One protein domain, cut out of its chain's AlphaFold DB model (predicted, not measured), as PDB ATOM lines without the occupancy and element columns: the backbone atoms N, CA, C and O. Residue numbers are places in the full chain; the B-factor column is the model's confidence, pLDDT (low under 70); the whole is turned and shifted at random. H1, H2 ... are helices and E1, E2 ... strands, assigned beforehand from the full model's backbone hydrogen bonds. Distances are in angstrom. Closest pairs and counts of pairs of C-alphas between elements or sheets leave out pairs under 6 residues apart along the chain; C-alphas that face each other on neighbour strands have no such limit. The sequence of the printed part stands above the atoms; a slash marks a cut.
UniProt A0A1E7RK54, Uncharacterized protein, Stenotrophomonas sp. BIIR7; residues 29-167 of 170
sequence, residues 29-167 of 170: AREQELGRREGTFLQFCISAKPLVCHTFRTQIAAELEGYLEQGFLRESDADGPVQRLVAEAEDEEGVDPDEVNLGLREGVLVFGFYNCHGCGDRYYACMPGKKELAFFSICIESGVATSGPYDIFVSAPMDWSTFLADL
ATOM      1  N   ALA A  29      -6.353  -5.944 -10.687       90.38
ATOM      2  CA  ALA A  29      -5.686  -7.192 -10.320       90.38
ATOM      3  C   ALA A  29      -4.195  -6.986 -10.007       90.38
ATOM      4  O   ALA A  29      -3.675  -7.584  -9.063       90.38
ATOM      5  N   ARG A  30      -3.513  -6.128 -10.778       92.38
ATOM      6  CA  ARG A  30      -2.104  -5.794 -10.540       92.38
ATOM      7  C   ARG A  30      -1.961  -4.931  -9.299       92.38
ATOM      8  O   ARG A  30      -1.080  -5.191  -8.487       92.38
ATOM      9  N   GLU A  31      -2.853  -3.958  -9.119       90.94
ATOM     10  CA  GLU A  31      -2.837  -3.116  -7.926       90.94
ATOM     11  C   GLU A  31      -3.045  -3.943  -6.650       90.94
ATOM     12  O   GLU A  31      -2.266  -3.833  -5.707       90.94
ATOM     13  N   GLN A  32      -4.020  -4.853  -6.630       90.06
ATOM     14  CA  GLN A  32      -4.238  -5.734  -5.480       90.06
ATOM     15  C   GLN A  32      -3.020  -6.606  -5.153       90.06
ATOM     16  O   GLN A  32      -2.739  -6.831  -3.978       90.06
ATOM     17  N   GLU A  33      -2.304  -7.104  -6.163       92.06
ATOM     18  CA  GLU A  33      -1.094  -7.904  -5.950       92.06
ATOM     19  C   GLU A  33       0.055  -7.065  -5.376       92.06
ATOM     20  O   GLU A  33       0.717  -7.501  -4.438       92.06
ATOM     21  N   LEU A  34       0.245  -5.838  -5.867       92.12
ATOM     22  CA  LEU A  34       1.211  -4.893  -5.297       92.12
ATOM     23  C   LEU A  34       0.871  -4.536  -3.849       92.12
ATOM     24  O   LEU A  34       1.755  -4.524  -2.998       92.12
ATOM     25  N   GLY A  35      -0.413  -4.317  -3.550       89.94
ATOM     26  CA  GLY A  35      -0.894  -4.025  -2.199       89.94
ATOM     27  C   GLY A  35      -0.544  -5.114  -1.178       89.94
ATOM     28  O   GLY A  35      -0.338  -4.810  -0.008       89.94
ATOM     29  N   ARG A  36      -0.414  -6.379  -1.604       90.19
ATOM     30  CA  ARG A  36       0.024  -7.488  -0.731       90.19
ATOM     31  C   ARG A  36       1.515  -7.457  -0.400       90.19
ATOM     32  O   ARG A  36       1.928  -8.165   0.512       90.19
ATOM     33  N   ARG A  37       2.310  -6.694  -1.154       87.50
ATOM     34  CA  ARG A  37       3.764  -6.569  -0.984       87.50
ATOM     35  C   ARG A  37       4.185  -5.246  -0.356       87.50
ATOM     36  O   ARG A  37       5.365  -5.062  -0.090       87.50
ATOM     37  N   GLU A  38       3.245  -4.327  -0.135       87.94
ATOM     38  CA  GLU A  38       3.536  -3.071   0.554       87.94
ATOM     39  C   GLU A  38       4.078  -3.325   1.959       87.94
ATOM     40  O   GLU A  38       3.571  -4.160   2.709       87.94
ATOM     41  N   GLY A  39       5.088  -2.548   2.327       86.06
ATOM     42  CA  GLY A  39       5.724  -2.612   3.630       86.06
ATOM     43  C   GLY A  39       6.330  -1.271   4.014       86.06
ATOM     44  O   GLY A  39       6.069  -0.240   3.398       86.06
ATOM     45  N   THR A  40       7.169  -1.281   5.048       83.75
ATOM     46  CA  THR A  40       7.814  -0.061   5.555       83.75
ATOM     47  C   THR A  40       8.654   0.637   4.482       83.75
ATOM     48  O   THR A  40       8.629   1.863   4.393       83.75
ATOM     49  N   PHE A  41       9.370  -0.141   3.665       86.75
ATOM     50  CA  PHE A  41      10.325   0.372   2.679       86.75
ATOM     51  C   PHE A  41       9.802   0.338   1.248       86.75
ATOM     52  O   PHE A  41      10.205   1.180   0.455       86.75
ATOM     53  N   LEU A  42       8.912  -0.606   0.922       91.19
ATOM     54  CA  LEU A  42       8.299  -0.746  -0.397       91.19
ATOM     55  C   LEU A  42       6.887  -0.160  -0.381       91.19
ATOM     56  O   LEU A  42       5.997  -0.694   0.282       91.19
ATOM     57  N   GLN A  43       6.683   0.922  -1.121       92.38
ATOM     58  CA  GLN A  43       5.451   1.698  -1.097       92.38
ATOM     59  C   GLN A  43       4.863   1.830  -2.503       92.38
ATOM     60  O   GLN A  43       5.544   2.272  -3.426       92.38
ATOM     61  N   PHE A  44       3.578   1.502  -2.652       91.69
ATOM     62  CA  PHE A  44       2.781   1.788  -3.854       91.69
ATOM     63  C   PHE A  44       1.561   2.690  -3.545       91.69
ATOM     64  O   PHE A  44       0.881   3.180  -4.449       91.69
ATOM     65  N   CYS A  45       1.291   2.914  -2.254       87.56
ATOM     66  CA  CYS A  45       0.127   3.574  -1.672       87.56
ATOM     67  C   CYS A  45      -1.232   3.011  -2.145       87.56
ATOM     68  O   CYS A  45      -2.220   3.740  -2.244       87.56
ATOM     69  N   ILE A  46      -1.304   1.717  -2.452       85.94
ATOM     70  CA  ILE A  46      -2.491   1.099  -3.067       85.94
ATOM     71  C   ILE A  46      -3.577   0.794  -2.035       85.94
ATOM     72  O   ILE A  46      -4.767   0.846  -2.342       85.94
ATOM     73  N   SER A  47      -3.192   0.514  -0.791       82.94
ATOM     74  CA  SER A  47      -4.137   0.298   0.311       82.94
ATOM     75  C   SER A  47      -4.847   1.581   0.783       82.94
ATOM     76  O   SER A  47      -5.793   1.516   1.575       82.94
ATOM     77  N   ALA A  48      -4.421   2.754   0.304       84.38
ATOM     78  CA  ALA A  48      -4.987   4.045   0.674       84.38
ATOM     79  C   ALA A  48      -6.228   4.421  -0.160       84.38
ATOM     80  O   ALA A  48      -6.614   3.765  -1.124       84.38
ATOM     81  N   LYS A  49      -6.882   5.533   0.206       86.38
ATOM     82  CA  LYS A  49      -7.973   6.099  -0.607       86.38
ATOM     83  C   LYS A  49      -7.430   6.549  -1.977       86.38
ATOM     84  O   LYS A  49      -6.314   7.066  -2.009       86.38
ATOM     85  N   PRO A  50      -8.224   6.505  -3.066       84.38
ATOM     86  CA  PRO A  50      -7.756   6.853  -4.414       84.38
ATOM     87  C   PRO A  50      -7.042   8.207  -4.519       84.38
ATOM     88  O   PRO A  50      -5.988   8.300  -5.139       84.38
ATOM     89  N   LEU A  51      -7.561   9.244  -3.851       85.62
ATOM     90  CA  LEU A  51      -6.926  10.565  -3.824       85.62
ATOM     91  C   LEU A  51      -5.535  10.535  -3.172       85.62
ATOM     92  O   LEU A  51      -4.625  11.200  -3.643       85.62
ATOM     93  N   VAL A  52      -5.362   9.751  -2.106       87.75
ATOM     94  CA  VAL A  52      -4.072   9.616  -1.413       87.75
ATOM     95  C   VAL A  52      -3.075   8.869  -2.296       87.75
ATOM     96  O   VAL A  52      -1.938   9.308  -2.414       87.75
ATOM     97  N   CYS A  53      -3.518   7.808  -2.976       87.25
ATOM     98  CA  CYS A  53      -2.695   7.085  -3.944       87.25
ATOM     99  C   CYS A  53      -2.248   7.998  -5.100       87.25
ATOM    100  O   CYS A  53      -1.073   8.014  -5.461       87.25
ATOM    101  N   HIS A  54      -3.158   8.816  -5.639       87.44
ATOM    102  CA  HIS A  54      -2.831   9.794  -6.680       87.44
ATOM    103  C   HIS A  54      -1.813  10.841  -6.202       87.44
ATOM    104  O   HIS A  54      -0.826  11.092  -6.895       87.44
ATOM    105  N   THR A  55      -2.014  11.412  -5.009       90.56
ATOM    106  CA  THR A  55      -1.065  12.365  -4.415       90.56
ATOM    107  C   THR A  55       0.304  11.726  -4.200       90.56
ATOM    108  O   THR A  55       1.306  12.329  -4.563       90.56
ATOM    109  N   PHE A  56       0.355  10.497  -3.678       91.56
ATOM    110  CA  PHE A  56       1.603   9.752  -3.501       91.56
ATOM    111  C   PHE A  56       2.343   9.562  -4.827       91.56
ATOM    112  O   PHE A  56       3.511   9.919  -4.924       91.56
ATOM    113  N   ARG A  57       1.659   9.063  -5.866       92.06
ATOM    114  CA  ARG A  57       2.258   8.843  -7.195       92.06
ATOM    115  C   ARG A  57       2.798  10.135  -7.805       92.06
ATOM    116  O   ARG A  57       3.882  10.138  -8.371       92.06
ATOM    117  N   THR A  58       2.060  11.233  -7.645       91.81
ATOM    118  CA  THR A  58       2.496  12.565  -8.092       91.81
ATOM    119  C   THR A  58       3.745  13.015  -7.338       91.81
ATOM    120  O   THR A  58       4.677  13.528  -7.947       91.81
ATOM    121  N   GLN A  59       3.786  12.796  -6.023       93.94
ATOM    122  CA  GLN A  59       4.921  13.178  -5.192       93.94
ATOM    123  C   GLN A  59       6.188  12.398  -5.561       93.94
ATOM    124  O   GLN A  59       7.213  13.019  -5.810       93.94
ATOM    125  N   ILE A  60       6.126  11.066  -5.649       94.81
ATOM    126  CA  ILE A  60       7.314  10.265  -5.983       94.81
ATOM    127  C   ILE A  60       7.807  10.525  -7.413       94.81
ATOM    128  O   ILE A  60       9.001  10.422  -7.667       94.81
ATOM    129  N   ALA A  61       6.914  10.879  -8.346       95.25
ATOM    130  CA  ALA A  61       7.311  11.282  -9.692       95.25
ATOM    131  C   ALA A  61       8.083  12.611  -9.666       95.25
ATOM    132  O   ALA A  61       9.154  12.690 -10.256       95.25
ATOM    133  N   ALA A  62       7.587  13.610  -8.931       95.25
ATOM    134  CA  ALA A  62       8.267  14.895  -8.777       95.25
ATOM    135  C   ALA A  62       9.611  14.766  -8.035       95.25
ATOM    136  O   ALA A  62      10.579  15.437  -8.379       95.25
ATOM    137  N   GLU A  63       9.690  13.890  -7.028       94.06
ATOM    138  CA  GLU A  63      10.954  13.576  -6.352       94.06
ATOM    139  C   GLU A  63      11.956  12.933  -7.317       94.06
ATOM    140  O   GLU A  63      13.105  13.365  -7.366       94.06
ATOM    141  N   LEU A  64      11.518  11.960  -8.130       95.31
ATOM    142  CA  LEU A  64      12.351  11.364  -9.173       95.31
ATOM    143  C   LEU A  64      12.852  12.418 -10.170       95.31
ATOM    144  O   LEU A  64      14.042  12.444 -10.465       95.31
ATOM    145  N   GLU A  65      11.976  13.295 -10.661       95.81
ATOM    146  CA  GLU A  65      12.352  14.372 -11.586       95.81
ATOM    147  C   GLU A  65      13.459  15.266 -11.013       95.81
ATOM    148  O   GLU A  65      14.409  15.566 -11.730       95.81
ATOM    149  N   GLY A  66      13.430  15.583  -9.714       93.88
ATOM    150  CA  GLY A  66      14.507  16.341  -9.067       93.88
ATOM    151  C   GLY A  66      15.881  15.653  -9.119       93.88
ATOM    152  O   GLY A  66      16.899  16.328  -9.255       93.88
ATOM    153  N   TYR A  67      15.933  14.318  -9.060       93.69
ATOM    154  CA  TYR A  67      17.184  13.575  -9.269       93.69
ATOM    155  C   TYR A  67      17.614  13.576 -10.741       93.69
ATOM    156  O   TYR A  67      18.803  13.675 -11.037       93.69
ATOM    157  N   LEU A  68      16.653  13.478 -11.663       95.56
ATOM    158  CA  LEU A  68      16.898  13.472 -13.106       95.56
ATOM    159  C   LEU A  68      17.454  14.811 -13.615       95.56
ATOM    160  O   LEU A  68      18.299  14.814 -14.508       95.56
ATOM    161  N   GLU A  69      17.035  15.934 -13.025       95.62
ATOM    162  CA  GLU A  69      17.544  17.269 -13.364       95.62
ATOM    163  C   GLU A  69      19.077  17.343 -13.292       95.62
ATOM    164  O   GLU A  69      19.702  17.928 -14.174       95.62
ATOM    165  N   GLN A  70      19.678  16.690 -12.293       93.38
ATOM    166  CA  GLN A  70      21.124  16.690 -12.026       93.38
ATOM    167  C   GLN A  70      21.767  15.316 -12.268       93.38
ATOM    168  O   GLN A  70      22.791  14.990 -11.664       93.38
ATOM    169  N   GLY A  71      21.130  14.476 -13.083       93.56
ATOM    170  CA  GLY A  71      21.587  13.119 -13.352       93.56
ATOM    171  C   GLY A  71      22.250  12.956 -14.714       93.56
ATOM    172  O   GLY A  71      22.077  13.781 -15.609       93.56
ATOM    173  N   PHE A  72      22.946  11.838 -14.891       94.69
ATOM    174  CA  PHE A  72      23.375  11.340 -16.196       94.69
ATOM    175  C   PHE A  72      22.820   9.937 -16.453       94.69
ATOM    176  O   PHE A  72      22.505   9.191 -15.525       94.69
ATOM    177  N   LEU A  73      22.666   9.595 -17.733       94.44
ATOM    178  CA  LEU A  73      22.115   8.320 -18.187       94.44
ATOM    179  C   LEU A  73      23.040   7.709 -19.237       94.44
ATOM    180  O   LEU A  73      23.160   8.229 -20.351       94.44
ATOM    181  N   ARG A  74      23.646   6.567 -18.905       90.31
ATOM    182  CA  ARG A  74      24.538   5.847 -19.822       90.31
ATOM    183  C   ARG A  74      23.775   5.355 -21.055       90.31
ATOM    184  O   ARG A  74      22.595   5.023 -20.988       90.31
ATOM    185  N   GLU A  75      24.461   5.254 -22.197       82.38
ATOM    186  CA  GLU A  75      23.845   4.857 -23.476       82.38
ATOM    187  C   GLU A  75      23.102   3.509 -23.402       82.38
ATOM    188  O   GLU A  75      22.049   3.356 -24.022       82.38
ATOM    189  N   SER A  76      23.591   2.560 -22.595       77.00
ATOM    190  CA  SER A  76      22.944   1.255 -22.387       77.00
ATOM    191  C   SER A  76      21.520   1.341 -21.831       77.00
ATOM    192  O   SER A  76      20.756   0.386 -21.979       77.00
ATOM    193  N   ASP A  77      21.161   2.479 -21.239       78.62
ATOM    194  CA  ASP A  77      19.958   2.658 -20.433       78.62
ATOM    195  C   ASP A  77      18.957   3.626 -21.115       78.62
ATOM    196  O   ASP A  77      17.885   3.925 -20.585       78.62
ATOM    197  N   ALA A  78      19.271   4.101 -22.332       70.81
ATOM    198  CA  ALA A  78      18.566   5.190 -23.017       70.81
ATOM    199  C   ALA A  78      17.175   4.835 -23.591       70.81
ATOM    200  O   ALA A  78      16.368   5.732 -23.848       70.81
ATOM    201  N   ASP A  79      16.859   3.552 -23.788       79.00
ATOM    202  CA  ASP A  79      15.586   3.099 -24.384       79.00
ATOM    203  C   ASP A  79      14.445   2.915 -23.358       79.00
ATOM    204  O   ASP A  79      13.359   2.428 -23.691       79.00
ATOM    205  N   GLY A  80      14.684   3.294 -22.101       90.69
ATOM    206  CA  GLY A  80      13.751   3.132 -20.991       90.69
ATOM    207  C   GLY A  80      12.819   4.330 -20.735       90.69
ATOM    208  O   GLY A  80      12.673   5.217 -21.576       90.69
ATOM    209  N   PRO A  81      12.170   4.374 -19.555       95.25
ATOM    210  CA  PRO A  81      11.298   5.469 -19.110       95.25
ATOM    211  C   PRO A  81      11.989   6.829 -18.954       95.25
ATOM    212  O   PRO A  81      11.299   7.844 -18.896       95.25
ATOM    213  N   VAL A  82      13.319   6.865 -18.876       96.44
ATOM    214  CA  VAL A  82      14.111   8.095 -18.766       96.44
ATOM    215  C   VAL A  82      14.689   8.437 -20.139       96.44
ATOM    216  O   VAL A  82      15.007   7.554 -20.935       96.44
ATOM    217  N   GLN A  83      14.804   9.725 -20.437       95.81
ATOM    218  CA  GLN A  83      15.444  10.238 -21.641       95.81
ATOM    219  C   GLN A  83      16.427  11.353 -21.294       95.81
ATOM    220  O   GLN A  83      16.185  12.139 -20.380       95.81
ATOM    221  N   ARG A  84      17.503  11.435 -22.076       96.00
ATOM    222  CA  ARG A  84      18.412  12.578 -22.076       96.00
ATOM    223  C   ARG A  84      17.745  13.777 -22.746       96.00
ATOM    224  O   ARG A  84      17.182  13.641 -23.834       96.00
ATOM    225  N   LEU A  85      17.797  14.924 -22.082       96.62
ATOM    226  CA  LEU A  85      17.383  16.226 -22.611       96.62
ATOM    227  C   LEU A  85      18.610  17.049 -23.017       96.62
ATOM    228  O   LEU A  85      18.587  17.685 -24.070       96.62
ATOM    229  N   VAL A  86      19.691  16.934 -22.245       95.94
ATOM    230  CA  VAL A  86      21.048  17.332 -22.631       95.94
ATOM    231  C   VAL A  86      21.745  16.109 -23.221       95.94
ATOM    232  O   VAL A  86      21.801  15.051 -22.590       95.94
ATOM    233  N   ALA A  87      22.230  16.211 -24.459       93.62
ATOM    234  CA  ALA A  87      22.791  15.063 -25.170       93.62
ATOM    235  C   ALA A  87      24.070  14.552 -24.492       93.62
ATOM    236  O   ALA A  87      24.296  13.348 -24.443       93.62
ATOM    237  N   GLU A  88      24.861  15.460 -23.938       95.50
ATOM    238  CA  GLU A  88      26.156  15.199 -23.327       95.50
ATOM    239  C   GLU A  88      26.060  14.489 -21.971       95.50
ATOM    240  O   GLU A  88      27.050  13.888 -21.577       95.50
ATOM    241  N   ALA A  89      24.896  14.470 -21.303       94.69
ATOM    242  CA  ALA A  89      24.674  13.855 -19.984       94.69
ATOM    243  C   ALA A  89      24.695  12.304 -20.002       94.69
ATOM    244  O   ALA A  89      23.753  11.636 -19.564       94.69
ATOM    245  N   GLU A  90      25.754  11.721 -20.564       93.75
ATOM    246  CA  GLU A  90      26.055  10.283 -20.630       93.75
ATOM    247  C   GLU A  90      26.913   9.802 -19.450       93.75
ATOM    248  O   GLU A  90      26.887   8.617 -19.103       93.75
ATOM    249  N   ASP A  91      27.656  10.723 -18.840       92.50
ATOM    250  CA  ASP A  91      28.538  10.538 -17.694       92.50
ATOM    251  C   ASP A  91      28.510  11.773 -16.777       92.50
ATOM    252  O   ASP A  91      27.760  12.723 -17.009       92.50
ATOM    253  N   GLU A  92      29.295  11.733 -15.698       92.25
ATOM    254  CA  GLU A  92      29.351  12.796 -14.693       92.25
ATOM    255  C   GLU A  92      29.823  14.129 -15.294       92.25
ATOM    256  O   GLU A  92      29.310  15.191 -14.944       92.25
ATOM    257  N   GLU A  93      30.789  14.081 -16.213       92.56
ATOM    258  CA  GLU A  93      31.392  15.251 -16.847       92.56
ATOM    259  C   GLU A  93      30.456  15.966 -17.828       92.56
ATOM    260  O   GLU A  93      30.631  17.159 -18.082       92.56
ATOM    261  N   GLY A  94      29.487  15.243 -18.384       93.75
ATOM    262  CA  GLY A  94      28.505  15.763 -19.327       93.75
ATOM    263  C   GLY A  94      27.282  16.439 -18.707       93.75
ATOM    264  O   GLY A  94      26.455  16.971 -19.447       93.75
ATOM    265  N   VAL A  95      27.146  16.419 -17.378       94.44
ATOM    266  CA  VAL A  95      26.024  17.051 -16.671       94.44
ATOM    267  C   VAL A  95      26.212  18.564 -16.608       94.44
ATOM    268  O   VAL A  95      27.192  19.061 -16.048       94.44
ATOM    269  N   ASP A  96      25.240  19.308 -17.135       94.88
ATOM    270  CA  ASP A  96      25.197  20.765 -17.035       94.88
ATOM    271  C   ASP A  96      24.478  21.186 -15.736       94.88
ATOM    272  O   ASP A  96      23.298  20.870 -15.564       94.88
ATOM    273  N   PRO A  97      25.145  21.889 -14.800       90.75
ATOM    274  CA  PRO A  97      24.537  22.291 -13.531       90.75
ATOM    275  C   PRO A  97      23.446  23.366 -13.668       90.75
ATOM    276  O   PRO A  97      22.720  23.602 -12.700       90.75
ATOM    277  N   ASP A  98      23.345  24.033 -14.820       94.31
ATOM    278  CA  ASP A  98      22.385  25.107 -15.078       94.31
ATOM    279  C   ASP A  98      21.170  24.637 -15.913       94.31
ATOM    280  O   ASP A  98      20.232  25.416 -16.122       94.31
ATOM    281  N   GLU A  99      21.144  23.373 -16.359       96.12
ATOM    282  CA  GLU A  99      20.067  22.791 -17.176       96.12
ATOM    283  C   GLU A  99      19.396  21.561 -16.535       96.12
ATOM    284  O   GLU A  99      19.866  20.980 -15.559       96.12
ATOM    285  N   VAL A 100      18.256  21.151 -17.105       96.75
ATOM    286  CA  VAL A 100      17.597  19.875 -16.788       96.75
ATOM    287  C   VAL A 100      18.182  18.800 -17.700       96.75
ATOM    288  O   VAL A 100      17.862  18.755 -18.888       96.75
ATOM    289  N   ASN A 101      19.025  17.930 -17.149       97.19
ATOM    290  CA  ASN A 101      19.814  16.983 -17.941       97.19
ATOM    291  C   ASN A 101      18.994  15.797 -18.450       97.19
ATOM    292  O   ASN A 101      19.088  15.423 -19.625       97.19
ATOM    293  N   LEU A 102      18.159  15.224 -17.584       97.38
ATOM    294  CA  LEU A 102      17.307  14.081 -17.890       97.38
ATOM    295  C   LEU A 102      15.841  14.391 -17.584       97.38
ATOM    296  O   LEU A 102      15.513  15.270 -16.792       97.38
ATOM    297  N   GLY A 103      14.941  13.614 -18.177       96.88
ATOM    298  CA  GLY A 103      13.517  13.682 -17.873       96.88
ATOM    299  C   GLY A 103      12.805  12.358 -18.098       96.88
ATOM    300  O   GLY A 103      13.345  11.426 -18.697       96.88
ATOM    301  N   LEU A 104      11.561  12.274 -17.638       96.56
ATOM    302  CA  LEU A 104      10.689  11.144 -17.939       96.56
ATOM    303  C   LEU A 104      10.149  11.251 -19.370       96.56
ATOM    304  O   LEU A 104       9.864  12.340 -19.879       96.56
ATOM    305  N   ARG A 105      10.000  10.109 -20.041       95.00
ATOM    306  CA  ARG A 105       9.311  10.036 -21.333       95.00
ATOM    307  C   ARG A 105       7.807  10.229 -21.157       95.00
ATOM    308  O   ARG A 105       7.222   9.888 -20.129       95.00
ATOM    309  N   GLU A 106       7.159  10.727 -22.206       90.31
ATOM    310  CA  GLU A 106       5.705  10.873 -22.225       90.31
ATOM    311  C   GLU A 106       5.006   9.519 -22.001       90.31
ATOM    312  O   GLU A 106       5.380   8.495 -22.576       90.31
ATOM    313  N   GLY A 107       3.969   9.515 -21.158       88.62
ATOM    314  CA  GLY A 107       3.171   8.322 -20.865       88.62
ATOM    315  C   GLY A 107       3.789   7.363 -19.844       88.62
ATOM    316  O   GLY A 107       3.196   6.314 -19.580       88.62
ATOM    317  N   VAL A 108       4.939   7.706 -19.256       93.75
ATOM    318  CA  VAL A 108       5.495   6.982 -18.109       93.75
ATOM    319  C   VAL A 108       4.632   7.225 -16.874       93.75
ATOM    320  O   VAL A 108       4.298   8.357 -16.531       93.75
ATOM    321  N   LEU A 109       4.292   6.143 -16.180       93.62
ATOM    322  CA  LEU A 109       3.674   6.171 -14.864       93.62
ATOM    323  C   LEU A 109       4.690   5.696 -13.828       93.62
ATOM    324  O   LEU A 109       5.047   4.520 -13.825       93.62
ATOM    325  N   VAL A 110       5.081   6.576 -12.907       95.88
ATOM    326  CA  VAL A 110       5.798   6.196 -11.683       95.88
ATOM    327  C   VAL A 110       4.763   5.778 -10.641       95.88
ATOM    328  O   VAL A 110       3.854   6.542 -10.311       95.88
ATOM    329  N   PHE A 111       4.839   4.536 -10.165       94.56
ATOM    330  CA  PHE A 111       3.779   3.943  -9.340       94.56
ATOM    331  C   PHE A 111       4.259   3.341  -8.024       94.56
ATOM    332  O   PHE A 111       3.424   2.949  -7.209       94.56
ATOM    333  N   GLY A 112       5.568   3.259  -7.808       94.62
ATOM    334  CA  GLY A 112       6.113   2.722  -6.577       94.62
ATOM    335  C   GLY A 112       7.487   3.268  -6.254       94.62
ATOM    336  O   GLY A 112       8.202   3.754  -7.129       94.62
ATOM    337  N   PHE A 113       7.842   3.133  -4.988       94.44
ATOM    338  CA  PHE A 113       9.114   3.562  -4.446       94.44
ATOM    339  C   PHE A 113       9.622   2.525  -3.447       94.44
ATOM    340  O   PHE A 113       8.847   1.958  -2.672       94.44
ATOM    341  N   TYR A 114      10.923   2.269  -3.479       92.88
ATOM    342  CA  TYR A 114      11.627   1.464  -2.503       92.88
ATOM    343  C   TYR A 114      12.778   2.266  -1.900       92.88
ATOM    344  O   TYR A 114      13.761   2.562  -2.581       92.88
ATOM    345  N   ASN A 115      12.647   2.579  -0.609       86.25
ATOM    346  CA  ASN A 115      13.690   3.250   0.156       86.25
ATOM    347  C   ASN A 115      14.748   2.235   0.589       86.25
ATOM    348  O   ASN A 115      14.479   1.328   1.381       86.25
ATOM    349  N   CYS A 116      15.961   2.407   0.086       74.31
ATOM    350  CA  CYS A 116      17.070   1.486   0.316       74.31
ATOM    351  C   CYS A 116      17.979   1.884   1.499       74.31
ATOM    352  O   CYS A 116      18.988   1.218   1.731       74.31
ATOM    353  N   HIS A 117      17.676   2.978   2.213       65.25
ATOM    354  CA  HIS A 117      18.508   3.551   3.281       65.25
ATOM    355  C   HIS A 117      19.984   3.801   2.895       65.25
ATOM    356  O   HIS A 117      20.880   3.624   3.722       65.25
ATOM    357  N   GLY A 118      20.246   4.242   1.660       58.16
ATOM    358  CA  GLY A 118      21.580   4.678   1.221       58.16
ATOM    359  C   GLY A 118      22.344   3.714   0.305       58.16
ATOM    360  O   GLY A 118      23.519   3.952   0.047       58.16
ATOM    361  N   CYS A 119      21.700   2.663  -0.211       61.06
ATOM    362  CA  CYS A 119      22.246   1.771  -1.250       61.06
ATOM    363  C   CYS A 119      21.684   2.053  -2.664       61.06
ATOM    364  O   CYS A 119      21.728   1.170  -3.517       61.06
ATOM    365  N   GLY A 120      21.141   3.252  -2.893       75.06
ATOM    366  CA  GLY A 120      20.482   3.679  -4.131       75.06
ATOM    367  C   GLY A 120      18.957   3.522  -4.119       75.06
ATOM    368  O   GLY A 120      18.425   2.408  -4.162       75.06
ATOM    369  N   ASP A 121      18.244   4.646  -4.004       87.50
ATOM    370  CA  ASP A 121      16.781   4.656  -3.953       87.50
ATOM    371  C   ASP A 121      16.198   4.180  -5.282       87.50
ATOM    372  O   ASP A 121      16.741   4.473  -6.350       87.50
ATOM    373  N   ARG A 122      15.105   3.411  -5.226       92.81
ATOM    374  CA  ARG A 122      14.535   2.775  -6.417       92.81
ATOM    375  C   ARG A 122      13.097   3.201  -6.646       92.81
ATOM    376  O   ARG A 122      12.228   2.984  -5.805       92.81
ATOM    377  N   TYR A 123      12.831   3.719  -7.835       95.62
ATOM    378  CA  TYR A 123      11.498   4.034  -8.325       95.62
ATOM    379  C   TYR A 123      11.028   2.944  -9.284       95.62
ATOM    380  O   TYR A 123      11.813   2.384 -10.049       95.62
ATOM    381  N   TYR A 124       9.734   2.641  -9.254       96.31
ATOM    382  CA  TYR A 124       9.114   1.685 -10.166       96.31
ATOM    383  C   TYR A 124       8.203   2.414 -11.134       96.31
ATOM    384  O   TYR A 124       7.317   3.174 -10.726       96.31
ATOM    385  N   ALA A 125       8.423   2.156 -12.417       96.75
ATOM    386  CA  ALA A 125       7.728   2.828 -13.495       96.75
ATOM    387  C   ALA A 125       7.175   1.829 -14.511       96.75
ATOM    388  O   ALA A 125       7.681   0.715 -14.667       96.75
ATOM    389  N   CYS A 126       6.112   2.216 -15.208       95.38
ATOM    390  CA  CYS A 126       5.631   1.488 -16.372       95.38
ATOM    391  C   CYS A 126       5.262   2.439 -17.505       95.38
ATOM    392  O   CYS A 126       4.961   3.610 -17.288       95.38
ATOM    393  N   MET A 127       5.283   1.918 -18.726       91.88
ATOM    394  CA  MET A 127       4.848   2.638 -19.921       91.88
ATOM    395  C   MET A 127       4.143   1.680 -20.890       91.88
ATOM    396  O   MET A 127       4.383   0.464 -20.843       91.88
ATOM    397  N   PRO A 128       3.270   2.186 -21.778       85.69
ATOM    398  CA  PRO A 128       2.672   1.380 -22.836       85.69
ATOM    399  C   PRO A 128       3.746   0.738 -23.725       85.69
ATOM    400  O   PRO A 128       4.488   1.427 -24.419       85.69
ATOM    401  N   GLY A 129       3.830  -0.593 -23.723       79.06
ATOM    402  CA  GLY A 129       4.636  -1.337 -24.688       79.06
ATOM    403  C   GLY A 129       3.842  -1.680 -25.952       79.06
ATOM    404  O   GLY A 129       2.655  -1.385 -26.084       79.06
ATOM    405  N   LYS A 130       4.489  -2.367 -26.905       74.31
ATOM    406  CA  LYS A 130       3.887  -2.713 -28.214       74.31
ATOM    407  C   LYS A 130       2.661  -3.636 -28.126       74.31
ATOM    408  O   LYS A 130       1.906  -3.726 -29.090       74.31
ATOM    409  N   LYS A 131       2.511  -4.378 -27.026       78.50
ATOM    410  CA  LYS A 131       1.423  -5.350 -26.804       78.50
ATOM    411  C   LYS A 131       0.864  -5.279 -25.387       78.50
ATOM    412  O   LYS A 131      -0.340  -5.397 -25.206       78.50
ATOM    413  N   GLU A 132       1.741  -5.082 -24.409       87.38
ATOM    414  CA  GLU A 132       1.414  -4.971 -22.989       87.38
ATOM    415  C   GLU A 132       2.273  -3.874 -22.353       87.38
ATOM    416  O   GLU A 132       3.212  -3.387 -22.985       87.38
ATOM    417  N   LEU A 133       1.952  -3.478 -21.120       92.06
ATOM    418  CA  LEU A 133       2.802  -2.579 -20.340       92.06
ATOM    419  C   LEU A 133       4.198  -3.182 -20.161       92.06
ATOM    420  O   LEU A 133       4.320  -4.362 -19.833       92.06
ATOM    421  N   ALA A 134       5.221  -2.351 -20.333       94.06
ATOM    422  CA  ALA A 134       6.582  -2.660 -19.924       94.06
ATOM    423  C   ALA A 134       6.842  -2.038 -18.548       94.06
ATOM    424  O   ALA A 134       6.432  -0.900 -18.296       94.06
ATOM    425  N   PHE A 135       7.496  -2.794 -17.673       96.19
ATOM    426  CA  PHE A 135       7.812  -2.410 -16.300       96.19
ATOM    427  C   PHE A 135       9.310  -2.179 -16.141       96.19
ATOM    428  O   PHE A 135      10.114  -2.858 -16.777       96.19
ATOM    429  N   PHE A 136       9.666  -1.232 -15.281       96.12
ATOM    430  CA  PHE A 136      11.033  -0.768 -15.093       96.12
ATOM    431  C   PHE A 136      11.300  -0.476 -13.619       96.12
ATOM    432  O   PHE A 136      10.405  -0.076 -12.867       96.12
ATOM    433  N   SER A 137      12.561  -0.629 -13.245       94.75
ATOM    434  CA  SER A 137      13.154  -0.082 -12.031       94.75
ATOM    435  C   SER A 137      14.147   1.008 -12.426       94.75
ATOM    436  O   SER A 137      14.931   0.830 -13.357       94.75
ATOM    437  N   ILE A 138      14.069   2.143 -11.739       95.06
ATOM    438  CA  ILE A 138      14.952   3.296 -11.909       95.06
ATOM    439  C   ILE A 138      15.688   3.458 -10.585       95.06
ATOM    440  O   ILE A 138      15.052   3.724  -9.565       95.06
ATOM    441  N   CYS A 139      16.994   3.231 -10.585       92.88
ATOM    442  CA  CYS A 139      17.839   3.343  -9.403       92.88
ATOM    443  C   CYS A 139      18.604   4.664  -9.449       92.88
ATOM    444  O   CYS A 139      19.209   4.991 -10.468       92.88
ATOM    445  N   ILE A 140      18.591   5.386  -8.332       90.12
ATOM    446  CA  ILE A 140      19.380   6.598  -8.137       90.12
ATOM    447  C   ILE A 140      20.637   6.210  -7.373       90.12
ATOM    448  O   ILE A 140      20.591   6.033  -6.154       90.12
ATOM    449  N   GLU A 141      21.760   6.058  -8.061       84.44
ATOM    450  CA  GLU A 141      23.043   5.868  -7.396       84.44
ATOM    451  C   GLU A 141      23.652   7.243  -7.110       84.44
ATOM    452  O   GLU A 141      24.091   7.969  -8.002       84.44
ATOM    453  N   SER A 142      23.665   7.643  -5.832       66.25
ATOM    454  CA  SER A 142      24.491   8.780  -5.431       66.25
ATOM    455  C   SER A 142      25.947   8.363  -5.597       66.25
ATOM    456  O   SER A 142      26.387   7.416  -4.934       66.25
ATOM    457  N   GLY A 143      26.695   9.075  -6.440       52.97
ATOM    458  CA  GLY A 143      28.144   8.952  -6.473       52.97
ATOM    459  C   GLY A 143      28.686   9.010  -5.044       52.97
ATOM    460  O   GLY A 143      28.218   9.781  -4.207       52.97
ATOM    461  N   VAL A 144      29.655   8.154  -4.721       45.22
ATOM    462  CA  VAL A 144      30.191   7.964  -3.356       45.22
ATOM    463  C   VAL A 144      30.765   9.273  -2.754       45.22
ATOM    464  O   VAL A 144      31.052   9.347  -1.558       45.22
ATOM    465  N   ALA A 145      30.900  10.332  -3.558       50.25
ATOM    466  CA  ALA A 145      31.190  11.692  -3.132       50.25
ATOM    467  C   ALA A 145      29.893  12.508  -2.992       50.25
ATOM    468  O   ALA A 145      29.146  12.687  -3.947       50.25
ATOM    469  N   THR A 146      29.661  13.067  -1.805       55.47
ATOM    470  CA  THR A 146      28.474  13.836  -1.371       55.47
ATOM    471  C   THR A 146      28.143  15.118  -2.166       55.47
ATOM    472  O   THR A 146      27.434  15.977  -1.651       55.47
ATOM    473  N   SER A 147      28.664  15.302  -3.380       66.31
ATOM    474  CA  SER A 147      28.477  16.521  -4.178       66.31
ATOM    475  C   SER A 147      28.571  16.328  -5.700       66.31
ATOM    476  O   SER A 147      28.818  17.313  -6.390       66.31
ATOM    477  N   GLY A 148      28.456  15.101  -6.217       77.94
ATOM    478  CA  GLY A 148      28.468  14.837  -7.663       77.94
ATOM    479  C   GLY A 148      27.059  14.648  -8.247       77.94
ATOM    480  O   GLY A 148      26.125  14.400  -7.477       77.94
ATOM    481  N   PRO A 149      26.905  14.751  -9.579       89.94
ATOM    482  CA  PRO A 149      25.706  14.335 -10.302       89.94
ATOM    483  C   PRO A 149      25.199  12.930  -9.939       89.94
ATOM    484  O   PRO A 149      25.959  12.070  -9.486       89.94
ATOM    485  N   TYR A 150      23.909  12.685 -10.167       91.12
ATOM    486  CA  TYR A 150      23.286  11.382  -9.913       91.12
ATOM    487  C   TYR A 150      23.532  10.403 -11.069       91.12
ATOM    488  O   TYR A 150      23.217  10.704 -12.219       91.12
ATOM    489  N   ASP A 151      24.031   9.204 -10.766       91.38
ATOM    490  CA  ASP A 151      24.106   8.110 -11.738       91.38
ATOM    491  C   ASP A 151      22.735   7.423 -11.796       91.38
ATOM    492  O   ASP A 151      22.271   6.840 -10.809       91.38
ATOM    493  N   ILE A 152      22.047   7.559 -12.931       93.75
ATOM    494  CA  ILE A 152      20.704   7.017 -13.120       93.75
ATOM    495  C   ILE A 152      20.805   5.700 -13.872       93.75
ATOM    496  O   ILE A 152      21.063   5.673 -15.074       93.75
ATOM    497  N   PHE A 153      20.511   4.605 -13.176       92.31
ATOM    498  CA  PHE A 153      20.410   3.290 -13.797       92.31
ATOM    499  C   PHE A 153      18.951   2.936 -14.077       92.31
ATOM    500  O   PHE A 153      18.085   3.035 -13.202       92.31
ATOM    501  N   VAL A 154      18.682   2.449 -15.286       94.38
ATOM    502  CA  VAL A 154      17.355   1.986 -15.701       94.38
ATOM    503  C   VAL A 154      17.445   0.523 -16.107       94.38
ATOM    504  O   VAL A 154      18.235   0.151 -16.971       94.38
ATOM    505  N   SER A 155      16.622  -0.332 -15.502       93.44
ATOM    506  CA  SER A 155      16.602  -1.744 -15.885       93.44
ATOM    507  C   SER A 155      16.051  -1.962 -17.296       93.44
ATOM    508  O   SER A 155      15.293  -1.159 -17.843       93.44
ATOM    509  N   ALA A 156      16.405  -3.106 -17.886       92.94
ATOM    510  CA  ALA A 156      15.781  -3.570 -19.118       92.94
ATOM    511  C   ALA A 156      14.252  -3.716 -18.940       92.94
ATOM    512  O   ALA A 156      13.796  -4.048 -17.843       92.94
ATOM    513  N   PRO A 157      13.450  -3.535 -20.005       93.88
ATOM    514  CA  PRO A 157      12.000  -3.674 -19.922       93.88
ATOM    515  C   PRO A 157      11.602  -5.071 -19.441       93.88
ATOM    516  O   PRO A 157      11.980  -6.083 -20.035       93.88
ATOM    517  N   MET A 158      10.783  -5.118 -18.392       94.88
ATOM    518  CA  MET A 158      10.268  -6.346 -17.797       94.88
ATOM    519  C   MET A 158       8.792  -6.549 -18.128       94.88
ATOM    520  O   MET A 158       8.020  -5.593 -18.247       94.88
ATOM    521  N   ASP A 159       8.382  -7.814 -18.222       94.56
ATOM    522  CA  ASP A 159       6.971  -8.168 -18.104       94.56
ATOM    523  C   ASP A 159       6.524  -8.149 -16.633       94.56
ATOM    524  O   ASP A 159       7.321  -7.969 -15.709       94.56
ATOM    525  N   TRP A 160       5.224  -8.339 -16.402       94.56
ATOM    526  CA  TRP A 160       4.658  -8.312 -15.055       94.56
ATOM    527  C   TRP A 160       5.246  -9.376 -14.116       94.56
ATOM    528  O   TRP A 160       5.456  -9.108 -12.933       94.56
ATOM    529  N   SER A 161       5.505 -10.582 -14.621       94.56
ATOM    530  CA  SER A 161       6.015 -11.683 -13.804       94.56
ATOM    531  C   SER A 161       7.467 -11.440 -13.406       94.56
ATOM    532  O   SER A 161       7.829 -11.679 -12.255       94.56
ATOM    533  N   THR A 162       8.293 -10.972 -14.342       95.75
ATOM    534  CA  THR A 162       9.688 -10.611 -14.080       95.75
ATOM    535  C   THR A 162       9.766  -9.425 -13.128       95.75
ATOM    536  O   THR A 162      10.518  -9.482 -12.162       95.75
ATOM    537  N   PHE A 163       8.923  -8.407 -13.318       95.38
ATOM    538  CA  PHE A 163       8.841  -7.266 -12.410       95.38
ATOM    539  C   PHE A 163       8.521  -7.690 -10.969       95.38
ATOM    540  O   PHE A 163       9.216  -7.295 -10.039       95.38
ATOM    541  N   LEU A 164       7.518  -8.552 -10.761       94.25
ATOM    542  CA  LEU A 164       7.189  -9.046  -9.418       94.25
ATOM    543  C   LEU A 164       8.317  -9.866  -8.771       94.25
ATOM    544  O   LEU A 164       8.339  -9.997  -7.544       94.25
ATOM    545  N   ALA A 165       9.207 -10.453  -9.572       92.94
ATOM    546  CA  ALA A 165      10.386 -11.165  -9.091       92.94
ATOM    547  C   ALA A 165      11.574 -10.228  -8.791       92.94
ATOM    548  O   ALA A 165      12.410 -10.597  -7.971       92.94
ATOM    549  N   ASP A 166      11.637  -9.047  -9.419       91.44
ATOM    550  CA  ASP A 166      12.642  -7.999  -9.150       91.44
ATOM    551  C   ASP A 166      12.345  -7.202  -7.870       91.44
ATOM    552  O   ASP A 166      13.247  -6.611  -7.272       91.44
ATOM    553  N   LEU A 167      11.083  -7.190  -7.425       91.50
ATOM    554  CA  LEU A 167      10.709  -6.524  -6.181       91.50
ATOM    555  C   LEU A 167      11.488  -7.095  -4.983       91.50
ATOM    556  O   LEU A 167      11.664  -8.316  -4.886       91.50
TER     557      LEU A 167
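What this domain is: This is residues 29 to 167 of the 170 residues of an uncharacterized protein of Stenotrophomonas sp. BIIR7 (UniProt A0A1E7RK54). A strongly twisted antiparallel sheet of four strands, E3 to E6, has the long helix H2 crossing one face and the short helix H3 over the opposite face, along E5. A small two-strand hairpin, E1 and E2, packs by E2 on the later part of H2, and H1 lies at the far end of the longest axis, off the sheet. The printed part has 139 residues, with three named helices and six named strands in the order H1 H2 E1 E2 E3 E4 E5 E6 H3; under half of the residues, 69, are in these elements, and the class is mixed, helices and strands. The whole is compact, with a radius of gyration of the C-alphas of 15.0 A and spans of 43 by 34 by 26 A.

How they stand to each other: E3, residues 109 to 114, E4, residues 121 to 128, E5, residues 133 to 142, and E6, residues 150 to 154, form a meander, each strand the antiparallel neighbour of the one before. Within hydrogen-bond range are N 109 and O 126 of E3 and E4, 2.8 A, N 123 and O 138 of E4 and E5, 2.8 A, and N 139 and O 153 of E5 and E6, 2.8 A. H2, residues 50 to 69, is on this sheet at a height over the sheet of 8.9 A, and on the local plane stands at 83 degrees to E3, across the strands. It touches E3, closest at the C-alphas of Arg 57 and Phe 111, 5.6 A. H3, residues 160 to 166, is on the opposite face, over E5; its closest C-alphas to E5 are those of Phe 163 and Phe 135, 6.3 A. E1, residues 82 to 84, and E2, residues 102 to 104, are a hairpin, with N 83 and O 103 2.8 A apart. E2 touches H2, closest at the C-alphas of Leu 102 and Leu 68, 4.8 A. H1, residues 29 to 35, is not on the four-stranded sheet and is only just apart from H3, with closest C-alphas 8.4 A apart. In H1, H2 and H3 every O i to N i+4 pair is within hydrogen-bond range.

Where its parts are: E5 is 28.7 A long, E4 23.8 A, E3 15.4 A and E6 12.5 A. H2 is 28.8 A long, from C-alpha 50 at (-7.756, 6.853, -4.414) to C-alpha 69 at (17.544, 17.269, -13.364). H1 and H3 are each 9.9 A; E1 is 7.0 A and E2 7.2 A. H3 ends with C-alpha 166 at (12.642, -7.999, -9.150).

The domain as a whole: The C-alphas farthest apart, those of Ala 29 and Glu 93, are 43.8 A apart. The printed part has no cut. The links H1 to H2, H2 to E1 and E1 to E2 are long. The model's confidence is low, under 70, at residues 117 to 119 and 142 to 147.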